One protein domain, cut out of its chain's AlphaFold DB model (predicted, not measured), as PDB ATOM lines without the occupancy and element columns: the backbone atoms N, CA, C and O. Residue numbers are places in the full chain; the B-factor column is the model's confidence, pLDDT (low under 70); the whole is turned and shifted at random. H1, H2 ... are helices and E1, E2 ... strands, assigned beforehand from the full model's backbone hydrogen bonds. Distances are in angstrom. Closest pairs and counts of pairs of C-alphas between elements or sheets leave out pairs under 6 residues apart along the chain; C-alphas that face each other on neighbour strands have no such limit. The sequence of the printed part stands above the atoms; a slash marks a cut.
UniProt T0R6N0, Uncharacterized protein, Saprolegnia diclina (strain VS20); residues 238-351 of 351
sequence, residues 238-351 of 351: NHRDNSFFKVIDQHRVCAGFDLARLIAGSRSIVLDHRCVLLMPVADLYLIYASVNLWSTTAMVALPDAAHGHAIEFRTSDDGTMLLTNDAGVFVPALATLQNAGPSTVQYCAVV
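What this domain is: This is residues 238 to 351 of the 351 residues of an uncharacterized protein of Saprolegnia diclina (strain VS20) (UniProt T0R6N0). A strongly twisted five-stranded sheet, two hairpins joined through the short strand E5, is the inner one of three layers, H3, the sheet and H4, with helices on both faces; H1 packs on the sheet at E3, and H2 only grazes it. The printed part has 114 residues, with four named helices and five named strands that follow along the chain as H1 H2 E1 E2 H3 E3 E4 H4 E5. The mixed sheet runs E1 E2 E5 E3 E4, and the class is mixed, helices and strands. It is compact, with a radius of gyration of the C-alphas of 13.4 A, and spans 37 by 26 by 24 A.

Where its parts are: Find C-alpha 243 at (64.018, 56.135, 73.908), where H1 begins; it runs to 251. Then come H2, residues 259 to 265, E1, 267 to 271, and E2, 274 to 280, 19.0 A long. H3, 281 to 291, spans 16.1 A. Next find E3, 309 to 315, 19.9 A, E4, 321 to 330, 25.2 A, and H4, 332 to 340. E5, 347 to 350, ends at (68.388, 50.735, 75.187).

How they stand to each other: Look first at the hairpin E1 and E2, antiparallel, with N 269 and O 276 2.9 A apart. E2 and E5 are antiparallel, N 277 to O 350 2.9 A. E5 and E3 are parallel at 68 degrees, N 311 to O 349 2.8 A. The hairpin E3 and E4 has N 312 and O 325 at 2.8 A. H4 is over E5, height 9.0 A, along the strands; C-alphas 334 and 349 are closest, 6.3 A. H1 and H3 only just touch, with 3 pairs within 8 A, only at their ends. In all four helices every O i to N i+4 pair is within hydrogen-bond range.

The domain as a whole: C-alphas 254 and 339 are farthest apart, 38.5 A. The printed part has no cut. The link H3 to E3 is long. Among the residues under 70 in pLDDT are 289 to 301.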
ATOM      1  N   ASN A 238      55.474  49.958  80.146       89.56
ATOM      2  CA  ASN A 238      56.197  51.164  79.728       89.56
ATOM      3  C   ASN A 238      57.078  50.985  78.481       89.56
ATOM      4  O   ASN A 238      57.963  51.801  78.244       89.56
ATOM      5  N   HIS A 239      56.825  49.973  77.637       88.75
ATOM      6  CA  HIS A 239      57.580  49.796  76.395       88.75
ATOM      7  C   HIS A 239      57.602  51.072  75.558       88.75
ATOM      8  O   HIS A 239      58.675  51.484  75.163       88.75
ATOM      9  N   ARG A 240      56.477  51.783  75.406       88.19
ATOM     10  CA  ARG A 240      56.399  53.063  74.670       88.19
ATOM     11  C   ARG A 240      57.311  54.173  75.204       88.19
ATOM     12  O   ARG A 240      57.568  55.129  74.477       88.19
ATOM     13  N   ASP A 241      57.762  54.077  76.452       90.06
ATOM     14  CA  ASP A 241      58.654  55.074  77.031       90.06
ATOM     15  C   ASP A 241      60.113  54.903  76.631       90.06
ATOM     16  O   ASP A 241      60.877  55.856  76.813       90.06
ATOM     17  N   ASN A 242      60.459  53.762  76.029       92.25
ATOM     18  CA  ASN A 242      61.798  53.486  75.545       92.25
ATOM     19  C   ASN A 242      62.250  54.526  74.515       92.25
ATOM     20  O   ASN A 242      61.523  54.855  73.566       92.25
ATOM     21  N   SER A 243      63.462  55.040  74.702       91.81
ATOM     22  CA  SER A 243      64.018  56.135  73.908       91.81
ATOM     23  C   SER A 243      64.104  55.808  72.415       91.81
ATOM     24  O   SER A 243      63.823  56.673  71.586       91.81
ATOM     25  N   PHE A 244      64.372  54.551  72.042       88.75
ATOM     26  CA  PHE A 244      64.420  54.152  70.634       88.75
ATOM     27  C   PHE A 244      63.054  54.224  69.961       88.75
ATOM     28  O   PHE A 244      62.936  54.748  68.854       88.75
ATOM     29  N   PHE A 245      61.999  53.743  70.625       87.50
ATOM     30  CA  PHE A 245      60.659  53.817  70.044       87.50
ATOM     31  C   PHE A 245      60.173  55.256  69.925       87.50
ATOM     32  O   PHE A 245      59.509  55.578  68.944       87.50
ATOM     33  N   LYS A 246      60.524  56.127  70.880       87.06
ATOM     34  CA  LYS A 246      60.223  57.563  70.802       87.06
ATOM     35  C   LYS A 246      60.893  58.205  69.591       87.06
ATOM     36  O   LYS A 246      60.231  58.916  68.844       87.06
ATOM     37  N   VAL A 247      62.172  57.910  69.367       85.00
ATOM     38  CA  VAL A 247      62.916  58.412  68.203       85.00
ATOM     39  C   VAL A 247      62.308  57.907  66.888       85.00
ATOM     40  O   VAL A 247      62.111  58.687  65.958       85.00
ATOM     41  N   ILE A 248      61.941  56.625  66.818       80.50
ATOM     42  CA  ILE A 248      61.264  56.053  65.646       80.50
ATOM     43  C   ILE A 248      59.901  56.709  65.414       80.50
ATOM     44  O   ILE A 248      59.591  57.077  64.287       80.50
ATOM     45  N   ASP A 249      59.086  56.871  66.456       79.06
ATOM     46  CA  ASP A 249      57.749  57.459  66.341       79.06
ATOM     47  C   ASP A 249      57.796  58.915  65.856       79.06
ATOM     48  O   ASP A 249      56.950  59.332  65.067       79.06
ATOM     49  N   GLN A 250      58.818  59.667  66.270       79.00
ATOM     50  CA  GLN A 250      59.012  61.066  65.883       79.00
ATOM     51  C   GLN A 250      59.391  61.249  64.407       79.00
ATOM     52  O   GLN A 250      58.941  62.215  63.792       79.00
ATOM     53  N   HIS A 251      60.197  60.345  63.838       72.38
ATOM     54  CA  HIS A 251      60.780  60.520  62.497       72.38
ATOM     55  C   HIS A 251      60.373  59.459  61.474       72.38
ATOM     56  O   HIS A 251      60.831  59.500  60.331       72.38
ATOM     57  N   ARG A 252      59.503  58.513  61.831       69.06
ATOM     58  CA  ARG A 252      58.905  57.602  60.851       69.06
ATOM     59  C   ARG A 252      58.037  58.383  59.884       69.06
ATOM     60  O   ARG A 252      57.216  59.204  60.294       69.06
ATOM     61  N   VAL A 253      58.191  58.097  58.593       58.59
ATOM     62  CA  VAL A 253      57.540  58.943  57.588       58.59
ATOM     63  C   VAL A 253      56.377  58.291  56.855       58.59
ATOM     64  O   VAL A 253      55.346  58.932  56.663       58.59
ATOM     65  N   CYS A 254      56.501  57.021  56.467       50.53
ATOM     66  CA  CYS A 254      55.431  56.311  55.747       50.53
ATOM     67  C   CYS A 254      55.321  54.817  56.080       50.53
ATOM     68  O   CYS A 254      54.244  54.238  55.920       50.53
ATOM     69  N   ALA A 255      56.400  54.176  56.532       52.00
ATOM     70  CA  ALA A 255      56.371  52.761  56.875       52.00
ATOM     71  C   ALA A 255      55.712  52.550  58.245       52.00
ATOM     72  O   ALA A 255      56.066  53.213  59.219       52.00
ATOM     73  N   GLY A 256      54.768  51.606  58.312       55.25
ATOM     74  CA  GLY A 256      54.245  51.128  59.588       55.25
ATOM     75  C   GLY A 256      55.351  50.460  60.381       55.25
ATOM     76  O   GLY A 256      56.026  49.570  59.861       55.25
ATOM     77  N   PHE A 257      55.533  50.891  61.621       66.38
ATOM     78  CA  PHE A 257      56.531  50.318  62.508       66.38
ATOM     79  C   PHE A 257      55.907  49.177  63.308       66.38
ATOM     80  O   PHE A 257      54.930  49.381  64.015       66.38
ATOM     81  N   ASP A 258      56.453  47.968  63.184       68.88
ATOM     82  CA  ASP A 258      55.956  46.804  63.920       68.88
ATOM     83  C   ASP A 258      56.582  46.749  65.319       68.88
ATOM     84  O   ASP A 258      57.545  46.014  65.561       68.88
ATOM     85  N   LEU A 259      56.047  47.555  66.240       75.06
ATOM     86  CA  LEU A 259      56.531  47.617  67.619       75.06
ATOM     87  C   LEU A 259      56.488  46.242  68.295       75.06
ATOM     88  O   LEU A 259      57.431  45.846  68.979       75.06
ATOM     89  N   ALA A 260      55.405  45.496  68.067       69.88
ATOM     90  CA  ALA A 260      55.210  44.170  68.638       69.88
ATOM     91  C   ALA A 260      56.277  43.188  68.157       69.88
ATOM     92  O   ALA A 260      56.851  42.446  68.959       69.88
ATOM     93  N   ARG A 261      56.596  43.207  66.860       70.31
ATOM     94  CA  ARG A 261      57.658  42.373  66.307       70.31
ATOM     95  C   ARG A 261      59.037  42.822  66.752       70.31
ATOM     96  O   ARG A 261      59.879  41.944  66.931       70.31
ATOM     97  N   LEU A 262      59.283  44.123  66.926       72.31
ATOM     98  CA  LEU A 262      60.568  44.571  67.455       72.31
ATOM     99  C   LEU A 262      60.766  44.051  68.879       72.31
ATOM    100  O   LEU A 262      61.787  43.431  69.148       72.31
ATOM    101  N   ILE A 263      59.766  44.199  69.750       72.81
ATOM    102  CA  ILE A 263      59.830  43.686  71.124       72.81
ATOM    103  C   ILE A 263      60.022  42.165  71.118       72.81
ATOM    104  O   ILE A 263      60.983  41.683  71.704       72.81
ATOM    105  N   ALA A 264      59.183  41.422  70.389       68.19
ATOM    106  CA  ALA A 264      59.258  39.959  70.333       68.19
ATOM    107  C   ALA A 264      60.534  39.421  69.657       68.19
ATOM    108  O   ALA A 264      60.934  38.289  69.916       68.19
ATOM    109  N   GLY A 265      61.134  40.190  68.745       64.06
ATOM    110  CA  GLY A 265      62.384  39.847  68.065       64.06
ATOM    111  C   GLY A 265      63.637  40.283  68.825       64.06
ATOM    112  O   GLY A 265      64.711  39.736  68.590       64.06
ATOM    113  N   SER A 266      63.506  41.254  69.726       67.19
ATOM    114  CA  SER A 266      64.565  41.703  70.624       67.19
ATOM    115  C   SER A 266      64.617  40.849  71.889       67.19
ATOM    116  O   SER A 266      63.635  40.210  72.274       67.19
ATOM    117  N   ARG A 267      65.743  40.888  72.606       77.88
ATOM    118  CA  ARG A 267      65.769  40.408  73.988       77.88
ATOM    119  C   ARG A 267      65.274  41.539  74.895       77.88
ATOM    120  O   ARG A 267      66.066  42.272  75.479       77.88
ATOM    121  N   SER A 268      63.955  41.703  74.969       82.94
ATOM    122  CA  SER A 268      63.320  42.691  75.841       82.94
ATOM    123  C   SER A 268      63.325  42.216  77.293       82.94
ATOM    124  O   SER A 268      62.909  41.091  77.578       82.94
ATOM    125  N   ILE A 269      63.755  43.070  78.215       89.06
ATOM    126  CA  ILE A 269      63.684  42.815  79.656       89.06
ATOM    127  C   ILE A 269      62.994  43.982  80.356       89.06
ATOM    128  O   ILE A 269      63.047  45.122  79.898       89.06
ATOM    129  N   VAL A 270      62.361  43.692  81.485       88.25
ATOM    130  CA  VAL A 270      61.829  44.718  82.380       88.25
ATOM    131  C   VAL A 270      62.831  44.880  83.512       88.25
ATOM    132  O   VAL A 270      63.121  43.913  84.216       88.25
ATOM    133  N   LEU A 271      63.383  46.080  83.653       90.00
ATOM    134  CA  LEU A 271      64.265  46.441  84.756       90.00
ATOM    135  C   LEU A 271      63.587  47.558  85.546       90.00
ATOM    136  O   LEU A 271      63.355  48.645  85.014       90.00
ATOM    137  N   ASP A 272      63.216  47.258  86.789       86.69
ATOM    138  CA  ASP A 272      62.366  48.090  87.646       86.69
ATOM    139  C   ASP A 272      61.026  48.445  86.973       86.69
ATOM    140  O   ASP A 272      60.081  47.655  86.961       86.69
ATOM    141  N   HIS A 273      60.955  49.632  86.369       86.81
ATOM    142  CA  HIS A 273      59.797  50.165  85.650       86.81
ATOM    143  C   HIS A 273      60.122  50.549  84.202       86.81
ATOM    144  O   HIS A 273      59.321  51.222  83.550       86.81
ATOM    145  N   ARG A 274      61.295  50.158  83.696       88.38
ATOM    146  CA  ARG A 274      61.770  50.484  82.350       88.38
ATOM    147  C   ARG A 274      61.742  49.242  81.469       88.38
ATOM    148  O   ARG A 274      62.159  48.158  81.881       88.38
ATOM    149  N   CYS A 275      61.270  49.417  80.241       90.94
ATOM    150  CA  CYS A 275      61.415  48.412  79.203       90.94
ATOM    151  C   CYS A 275      62.775  48.605  78.539       90.94
ATOM    152  O   CYS A 275      63.036  49.654  77.954       90.94
ATOM    153  N   VAL A 276      63.633  47.596  78.645       91.75
ATOM    154  CA  VAL A 276      64.986  47.625  78.103       91.75
ATOM    155  C   VAL A 276      65.064  46.697  76.901       91.75
ATOM    156  O   VAL A 276      64.712  45.519  76.995       91.75
ATOM    157  N   LEU A 277      65.562  47.209  75.782       89.75
ATOM    158  CA  LEU A 277      65.786  46.437  74.564       89.75
ATOM    159  C   LEU A 277      67.265  46.077  74.462       89.75
ATOM    160  O   LEU A 277      68.109  46.956  74.298       89.75
ATOM    161  N   LEU A 278      67.587  44.786  74.547       86.56
ATOM    162  CA  LEU A 278      68.935  44.284  74.283       86.56
ATOM    163  C   LEU A 278      69.029  43.863  72.819       86.56
ATOM    164  O   LEU A 278      68.373  42.902  72.402       86.56
ATOM    165  N   MET A 279      69.845  44.580  72.050       79.94
ATOM    166  CA  MET A 279      69.999  44.358  70.613       79.94
ATOM    167  C   MET A 279      71.435  44.621  70.146       79.94
ATOM    168  O   MET A 279      72.163  45.390  70.782       79.94
ATOM    169  N   PRO A 280      71.860  44.006  69.029       75.88
ATOM    170  CA  PRO A 280      73.054  44.435  68.318       75.88
ATOM    171  C   PRO A 280      72.928  45.893  67.863       75.88
ATOM    172  O   PRO A 280      71.888  46.308  67.348       75.88
ATOM    173  N   VAL A 281      74.013  46.654  67.984       74.25
ATOM    174  CA  VAL A 281      74.083  48.073  67.582       74.25
ATOM    175  C   VAL A 281      73.700  48.267  66.114       74.25
ATOM    176  O   VAL A 281      72.999  49.211  65.755       74.25
ATOM    177  N   ALA A 282      74.118  47.338  65.257       64.75
ATOM    178  CA  ALA A 282      73.798  47.395  63.841       64.75
ATOM    179  C   ALA A 282      72.297  47.221  63.559       64.75
ATOM    180  O   ALA A 282      71.771  47.902  62.682       64.75
ATOM    181  N   ASP A 283      71.593  46.372  64.315       68.00
ATOM    182  CA  ASP A 283      70.149  46.191  64.139       68.00
ATOM    183  C   ASP A 283      69.396  47.489  64.461       68.00
ATOM    184  O   ASP A 283      68.469  47.854  63.740       68.00
ATOM    185  N   LEU A 284      69.833  48.231  65.483       75.69
ATOM    186  CA  LEU A 284      69.256  49.532  65.837       75.69
ATOM    187  C   LEU A 284      69.459  50.562  64.723       75.69
ATOM    188  O   LEU A 284      68.503  51.231  64.331       75.69
ATOM    189  N   TYR A 285      70.663  50.639  64.149       71.38
ATOM    190  CA  TYR A 285      70.921  51.508  62.999       71.38
ATOM    191  C   TYR A 285      70.025  51.159  61.804       71.38
ATOM    192  O   TYR A 285      69.410  52.037  61.204       71.38
ATOM    193  N   LEU A 286      69.908  49.874  61.474       65.69
ATOM    194  CA  LEU A 286      69.133  49.406  60.324       65.69
ATOM    195  C   LEU A 286      67.631  49.643  60.492       65.69
ATOM    196  O   LEU A 286      66.942  50.034  59.544       65.69
ATOM    197  N   ILE A 287      67.112  49.431  61.700       72.06
ATOM    198  CA  ILE A 287      65.723  49.748  62.029       72.06
ATOM    199  C   ILE A 287      65.494  51.259  61.927       72.06
ATOM    200  O   ILE A 287      64.518  51.686  61.321       72.06
ATOM    201  N   TYR A 288      66.404  52.082  62.450       73.12
ATOM    202  CA  TYR A 288      66.281  53.535  62.349       73.12
ATOM    203  C   TYR A 288      66.314  54.027  60.892       73.12
ATOM    204  O   TYR A 288      65.432  54.767  60.454       73.12
ATOM    205  N   ALA A 289      67.274  53.540  60.105       63.41
ATOM    206  CA  ALA A 289      67.432  53.889  58.695       63.41
ATOM    207  C   ALA A 289      66.214  53.504  57.836       63.41
ATOM    208  O   ALA A 289      65.921  54.149  56.831       63.41
ATOM    209  N   SER A 290      65.468  52.467  58.222       62.41
ATOM    210  CA  SER A 290      64.284  52.025  57.471       62.41
ATOM    211  C   SER A 290      62.982  52.699  57.794       62.41
ATOM    212  O   SER A 290      62.078  52.727  56.961       62.41
ATOM    213  N   VAL A 291      62.830  53.200  59.006       62.31
ATOM    214  CA  VAL A 291      61.653  54.011  59.315       62.31
ATOM    215  C   VAL A 291      61.837  55.427  58.773       62.31
ATOM    216  O   VAL A 291      60.861  56.085  58.406       62.31
ATOM    217  N   ASN A 292      63.097  55.843  58.624       59.69
ATOM    218  CA  ASN A 292      63.515  57.151  58.160       59.69
ATOM    219  C   ASN A 292      64.172  57.087  56.767       59.69
ATOM    220  O   ASN A 292      65.215  57.676  56.504       59.69
ATOM    221  N   LEU A 293      63.503  56.409  55.825       51.72
ATOM    222  CA  LEU A 293      63.902  56.268  54.406       51.72
ATOM    223  C   LEU A 293      63.983  57.601  53.639       51.72
ATOM    224  O   LEU A 293      64.043  57.618  52.408       51.72
ATOM    225  N   TRP A 294      63.790  58.722  54.328       44.88
ATOM    226  CA  TRP A 294      63.599  60.041  53.749       44.88
ATOM    227  C   TRP A 294      64.749  60.995  54.028       44.88
ATOM    228  O   TRP A 294      64.799  62.050  53.400       44.88
ATOM    229  N   SER A 295      65.672  60.614  54.904       46.75
ATOM    230  CA  SER A 295      66.850  61.399  55.236       46.75
ATOM    231  C   SER A 295      68.104  60.534  55.131       46.75
ATOM    232  O   SER A 295      68.051  59.309  55.255       46.75
ATOM    233  N   THR A 296      69.246  61.164  54.869       52.06
ATOM    234  CA  THR A 296      70.537  60.503  55.062       52.06
ATOM    235  C   THR A 296      70.674  60.225  56.553       52.06
ATOM    236  O   THR A 296      70.901  61.151  57.328       52.06
ATOM    237  N   THR A 297      70.489  58.969  56.960       55.66
ATOM    238  CA  THR A 297      70.551  58.587  58.370       55.66
ATOM    239  C   THR A 297      71.959  58.171  58.769       55.66
ATOM    240  O   THR A 297      72.511  57.208  58.226       55.66
ATOM    241  N   ALA A 298      72.508  58.842  59.770       59.97
ATOM    242  CA  ALA A 298      73.737  58.471  60.455       59.97
ATOM    243  C   ALA A 298      73.437  58.116  61.916       59.97
ATOM    244  O   ALA A 298      72.436  58.551  62.481       59.97
ATOM    245  N   MET A 299      74.316  57.334  62.538       66.69
ATOM    246  CA  MET A 299      74.272  57.064  63.973       66.69
ATOM    247  C   MET A 299      75.614  57.422  64.589       66.69
ATOM    248  O   MET A 299      76.662  56.997  64.101       66.69
ATOM    249  N   VAL A 300      75.577  58.215  65.655       64.88
ATOM    250  CA  VAL A 300      76.776  58.610  66.390       64.88
ATOM    251  C   VAL A 300      77.384  57.382  67.074       64.88
ATOM    252  O   VAL A 300      76.691  56.406  67.359       64.88
ATOM    253  N   ALA A 301      78.702  57.397  67.279       64.06
ATOM    254  CA  ALA A 301      79.383  56.350  68.024       64.06
ATOM    255  C   ALA A 301      78.732  56.201  69.397       64.06
ATOM    256  O   ALA A 301      78.344  57.196  70.010       64.06
ATOM    257  N   LEU A 302      78.665  54.958  69.874       71.50
ATOM    258  CA  LEU A 302      78.210  54.696  71.228       71.50
ATOM    259  C   LEU A 302      79.012  55.546  72.227       71.50
ATOM    260  O   LEU A 302      80.218  55.730  72.031       71.50
ATOM    261  N   PRO A 303      78.358  56.058  73.284       74.31
ATOM    262  CA  PRO A 303      79.053  56.775  74.337       74.31
ATOM    263  C   PRO A 303      80.102  55.859  74.970       74.31
ATOM    264  O   PRO A 303      79.937  54.636  74.988       74.31
ATOM    265  N   ASP A 304      81.150  56.459  75.532       74.56
ATOM    266  CA  ASP A 304      82.101  55.758  76.400       74.56
ATOM    267  C   ASP A 304      81.430  55.454  77.751       74.56
ATOM    268  O   ASP A 304      81.688  56.085  78.774       74.56
ATOM    269  N   ALA A 305      80.439  54.564  77.707       77.12
ATOM    270  CA  ALA A 305      79.648  54.143  78.848       77.12
ATOM    271  C   ALA A 305      80.317  52.946  79.528       77.12
ATOM    272  O   ALA A 305      80.909  52.080  78.876       77.12
ATOM    273  N   ALA A 306      80.182  52.870  80.851       82.38
ATOM    274  CA  ALA A 306      80.704  51.742  81.604       82.38
ATOM    275  C   ALA A 306      80.071  50.419  81.134       82.38
ATOM    276  O   ALA A 306      78.927  50.359  80.678       82.38
ATOM    277  N   HIS A 307      80.827  49.330  81.252       82.69
ATOM    278  CA  HIS A 307      80.385  48.015  80.805       82.69
ATOM    279  C   HIS A 307      79.030  47.624  81.424       82.69
ATOM    280  O   HIS A 307      78.824  47.742  82.632       82.69
ATOM    281  N   GLY A 308      78.101  47.134  80.600       86.94
ATOM    282  CA  GLY A 308      76.740  46.816  81.028       86.94
ATOM    283  C   GLY A 308      75.801  48.013  81.217       86.94
ATOM    284  O   GLY A 308      74.653  47.784  81.585       86.94
ATOM    285  N   HIS A 309      76.216  49.258  80.967       92.00
ATOM    286  CA  HIS A 309      75.314  50.411  81.045       92.00
ATOM    287  C   HIS A 309      74.396  50.508  79.822       92.00
ATOM    288  O   HIS A 309      74.788  50.231  78.687       92.00
ATOM    289  N   ALA A 310      73.147  50.895  80.073       91.75
ATOM    290  CA  ALA A 310      72.181  51.203  79.038       91.75
ATOM    291  C   ALA A 310      72.425  52.582  78.427       91.75
ATOM    292  O   ALA A 310      72.970  53.483  79.058       91.75
ATOM    293  N   ILE A 311      71.941  52.747  77.203       92.75
ATOM    294  CA  ILE A 311      71.986  53.991  76.451       92.75
ATOM    295  C   ILE A 311      70.577  54.535  76.226       92.75
ATOM    296  O   ILE A 311      69.600  53.785  76.149       92.75
ATOM    297  N   GLU A 312      70.492  55.850  76.073       93.12
ATOM    298  CA  GLU A 312      69.319  56.544  75.560       93.12
ATOM    299  C   GLU A 312      69.582  57.023  74.135       93.12
ATOM    300  O   GLU A 312      70.617  57.636  73.851       93.12
ATOM    301  N   PHE A 313      68.613  56.798  73.251       90.12
ATOM    302  CA  PHE A 313      68.626  57.380  71.917       90.12
ATOM    303  C   PHE A 313      67.939  58.739  71.878       90.12
ATOM    304  O   PHE A 313      66.884  58.968  72.472       90.12
ATOM    305  N   ARG A 314      68.534  59.642  71.109       88.00
ATOM    306  CA  ARG A 314      67.941  60.904  70.678       88.00
ATOM    307  C   ARG A 314      68.171  61.070  69.187       88.00
ATOM    308  O   ARG A 314      68.883  60.299  68.560       88.00
ATOM    309  N   THR A 315      67.559  62.084  68.620       80.94
ATOM    310  CA  THR A 315      67.581  62.359  67.189       80.94
ATOM    311  C   THR A 315      67.777  63.852  66.988       80.94
ATOM    312  O   THR A 315      67.354  64.640  67.837       80.94
ATOM    313  N   SER A 316      68.463  64.243  65.917       75.19
ATOM    314  CA  SER A 316      68.509  65.643  65.492       75.19
ATOM    315  C   SER A 316      67.124  66.120  65.048       75.19
ATOM    316  O   SER A 316      66.267  65.320  64.673       75.19
ATOM    317  N   ASP A 317      66.908  67.437  65.052       73.50
ATOM    318  CA  ASP A 317      65.610  68.038  64.704       73.50
ATOM    319  C   ASP A 317      65.121  67.648  63.295       73.50
ATOM    320  O   ASP A 317      63.919  67.568  63.040       73.50
ATOM    321  N   ASP A 318      66.051  67.374  62.378       65.81
ATOM    322  CA  ASP A 318      65.790  66.946  61.002       65.81
ATOM    323  C   ASP A 318      65.716  65.416  60.825       65.81
ATOM    324  O   ASP A 318      65.475  64.933  59.718       65.81
ATOM    325  N   GLY A 319      65.909  64.640  61.896       66.81
ATOM    326  CA  GLY A 319      65.914  63.179  61.870       66.81
ATOM    327  C   GLY A 319      67.160  62.556  61.241       66.81
ATOM    328  O   GLY A 319      67.239  61.339  61.124       66.81
ATOM    329  N   THR A 320      68.153  63.324  60.805       64.75
ATOM    330  CA  THR A 320      69.298  62.752  60.074       64.75
ATOM    331  C   THR A 320      70.267  61.998  60.983       64.75
ATOM    332  O   THR A 320      70.867  61.010  60.562       64.75
ATOM    333  N   MET A 321      70.419  62.408  62.243       67.12
ATOM    334  CA  MET A 321      71.415  61.844  63.153       67.12
ATOM    335  C   MET A 321      70.771  61.181  64.365       67.12
ATOM    336  O   MET A 321      70.148  61.850  65.187       67.12
ATOM    337  N   LEU A 322      70.998  59.876  64.516       75.25
ATOM    338  CA  LEU A 322      70.702  59.120  65.727       75.25
ATOM    339  C   LEU A 322      71.826  59.350  66.747       75.25
ATOM    340  O   LEU A 322      72.954  58.888  66.573       75.25
ATOM    341  N   LEU A 323      71.518  60.102  67.796       80.94
ATOM    342  CA  LEU A 323      72.415  60.456  68.889       80.94
ATOM    343  C   LEU A 323      72.278  59.444  70.030       80.94
ATOM    344  O   LEU A 323      71.181  58.967  70.317       80.94
ATOM    345  N   THR A 324      73.377  59.164  70.721       84.44
ATOM    346  CA  THR A 324      73.428  58.200  71.828       84.44
ATOM    347  C   THR A 324      74.004  58.843  73.078       84.44
ATOM    348  O   THR A 324      75.072  59.449  73.013       84.44
ATOM    349  N   ASN A 325      73.339  58.657  74.215       88.50
ATOM    350  CA  ASN A 325      73.804  59.107  75.529       88.50
ATOM    351  C   ASN A 325      73.852  57.931  76.510       88.50
ATOM    352  O   ASN A 325      73.065  56.997  76.373       88.50
ATOM    353  N   ASP A 326      74.742  57.978  77.503       88.69
ATOM    354  CA  ASP A 326      74.686  57.041  78.632       88.69
ATOM    355  C   ASP A 326      73.434  57.339  79.469       88.69
ATOM    356  O   ASP A 326      73.185  58.486  79.846       88.69
ATOM    357  N   ALA A 327      72.637  56.308  79.739       89.62
ATOM    358  CA  ALA A 327      71.443  56.415  80.564       89.62
ATOM    359  C   ALA A 327      71.747  56.338  82.070       89.62
ATOM    360  O   ALA A 327      70.857  56.560  82.892       89.62
ATOM    361  N   GLY A 328      72.970  55.945  82.444       88.44
ATOM    362  CA  GLY A 328      73.386  55.729  83.830       88.44
ATOM    363  C   GLY A 328      72.724  54.517  84.494       88.44
ATOM    364  O   GLY A 328      72.748  54.400  85.717       88.44
ATOM    365  N   VAL A 329      72.107  53.622  83.715       90.81
ATOM    366  CA  VAL A 329      71.399  52.435  84.220       90.81
ATOM    367  C   VAL A 329      72.215  51.187  83.933       90.81
ATOM    368  O   VAL A 329      72.421  50.835  82.774       90.81
ATOM    369  N   PHE A 330      72.632  50.475  84.978       93.06
ATOM    370  CA  PHE A 330      73.318  49.197  84.824       93.06
ATOM    371  C   PHE A 330      72.333  48.074  84.478       93.06
ATOM    372  O   PHE A 330      71.350  47.849  85.182       93.06
ATOM    373  N   VAL A 331      72.629  47.330  83.414       93.19
ATOM    374  CA  VAL A 331      71.836  46.205  82.922       93.19
ATOM    375  C   VAL A 331      72.663  44.919  83.036       93.19
ATOM    376  O   VAL A 331      73.477  44.623  82.156       93.19
ATOM    377  N   PRO A 332      72.430  44.087  84.070       90.75
ATOM    378  CA  PRO A 332      73.224  42.876  84.303       90.75
ATOM    379  C   PRO A 332      73.235  41.919  83.104       90.75
ATOM    380  O   PRO A 332      74.259  41.335  82.764       90.75
ATOM    381  N   ALA A 333      72.097  41.792  82.416       87.75
ATOM    382  CA  ALA A 333      71.969  40.938  81.240       87.75
ATOM    383  C   ALA A 333      72.823  41.412  80.050       87.75
ATOM    384  O   ALA A 333      73.278  40.574  79.270       87.75
ATOM    385  N   LEU A 334      73.061  42.725  79.921       89.81
ATOM    386  CA  LEU A 334      73.964  43.276  78.914       89.81
ATOM    387  C   LEU A 334      75.408  42.915  79.246       89.81
ATOM    388  O   LEU A 334      76.114  42.429  78.371       89.81
ATOM    389  N   ALA A 335      75.823  43.086  80.505       88.81
ATOM    390  CA  ALA A 335      77.173  42.734  80.934       88.81
ATOM    391  C   ALA A 335      77.478  41.250  80.657       88.81
ATOM    392  O   ALA A 335      78.530  40.911  80.121       88.81
ATOM    393  N   THR A 336      76.530  40.355  80.939       87.44
ATOM    394  CA  THR A 336      76.673  38.930  80.608       87.44
ATOM    395  C   THR A 336      76.798  38.698  79.101       87.44
ATOM    396  O   THR A 336      77.627  37.897  78.678       87.44
ATOM    397  N   LEU A 337      76.004  39.394  78.281       82.12
ATOM    398  CA  LEU A 337      76.071  39.287  76.819       82.12
ATOM    399  C   LEU A 337      77.382  39.824  76.243       82.12
ATOM    400  O   LEU A 337      77.909  39.232  75.311       82.12
ATOM    401  N   GLN A 338      77.911  40.913  76.790       81.62
ATOM    402  CA  GLN A 338      79.179  41.498  76.355       81.62
ATOM    403  C   GLN A 338      80.373  40.605  76.730       81.62
ATOM    404  O   GLN A 338      81.310  40.487  75.948       81.62
ATOM    405  N   ASN A 339      80.299  39.901  77.865       83.38
ATOM    406  CA  ASN A 339      81.339  38.966  78.306       83.38
ATOM    407  C   ASN A 339      81.300  37.608  77.585       83.38
ATOM    408  O   ASN A 339      82.345  37.012  77.341       83.38
ATOM    409  N   ALA A 340      80.104  37.085  77.302       80.69
ATOM    410  CA  ALA A 340      79.921  35.742  76.740       80.69
ATOM    411  C   ALA A 340      79.653  35.734  75.225       80.69
ATOM    412  O   ALA A 340      79.666  34.673  74.600       80.69
ATOM    413  N   GLY A 341      79.336  36.890  74.644       65.50
ATOM    414  CA  GLY A 341      78.966  37.024  73.242       65.50
ATOM    415  C   GLY A 341      80.164  36.952  72.289       65.50
ATOM    416  O   GLY A 341      81.314  37.096  72.705       65.50
ATOM    417  N   PRO A 342      79.913  36.752  70.983       65.06
ATOM    418  CA  PRO A 342      80.955  36.847  69.969       65.06
ATOM    419  C   PRO A 342      81.596  38.238  69.996       65.06
ATOM    420  O   PRO A 342      80.888  39.240  69.906       65.06
ATOM    421  N   SER A 343      82.928  38.306  70.039       65.12
ATOM    422  CA  SER A 343      83.683  39.573  70.055       65.12
ATOM    423  C   SER A 343      83.454  40.451  68.819       65.12
ATOM    424  O   SER A 343      83.754  41.640  68.832       65.12
ATOM    425  N   THR A 344      82.915  39.873  67.746       58.34
ATOM    426  CA  THR A 344      82.576  40.561  66.497       58.34
ATOM    427  C   THR A 344      81.245  41.312  66.552       58.34
ATOM    428  O   THR A 344      80.983  42.120  65.662       58.34
ATOM    429  N   VAL A 345      80.401  41.065  67.561       62.75
ATOM    430  CA  VAL A 345      79.065  41.661  67.675       62.75
ATOM    431  C   VAL A 345      79.004  42.576  68.888       62.75
ATOM    432  O   VAL A 345      79.103  42.135  70.031       62.75
ATOM    433  N   GLN A 346      78.770  43.861  68.638       74.62
ATOM    434  CA  GLN A 346      78.568  44.835  69.698       74.62
ATOM    435  C   GLN A 346      77.088  44.896  70.086       74.62
ATOM    436  O   GLN A 346      76.233  45.239  69.265       74.62
ATOM    437  N   TYR A 347      76.795  44.557  71.341       78.31
ATOM    438  CA  TYR A 347      75.461  44.651  71.934       78.31
ATOM    439  C   TYR A 347      75.325  45.923  72.767       78.31
ATOM    440  O   TYR A 347      76.271  46.337  73.442       78.31
ATOM    441  N   CYS A 348      74.119  46.481  72.788       85.19
ATOM    442  CA  CYS A 348      73.731  47.550  73.699       85.19
ATOM    443  C   CYS A 348      72.352  47.280  74.309       85.19
ATOM    444  O   CYS A 348      71.531  46.544  73.755       85.19
ATOM    445  N   ALA A 349      72.118  47.891  75.466       89.38
ATOM    446  CA  ALA A 349      70.820  47.951  76.114       89.38
ATOM    447  C   ALA A 349      70.259  49.347  75.902       89.38
ATOM    448  O   ALA A 349      70.915  50.319  76.256       89.38
ATOM    449  N   VAL A 350      69.060  49.450  75.352       90.69
ATOM    450  CA  VAL A 350      68.388  50.735  75.187       90.69
ATOM    451  C   VAL A 350      67.269  50.838  76.197       90.69
ATOM    452  O   VAL A 350      66.456  49.914  76.270       90.69
ATOM    453  N   VAL A 351      67.203  51.948  76.927       91.50
ATOM    454  CA  VAL A 351      66.131  52.234  77.893       91.50
ATOM    455  C   VAL A 351      65.127  53.258  77.412       91.50
ATOM    456  O   VAL A 351      65.444  54.084  76.521       91.50
TER     457      VAL A 351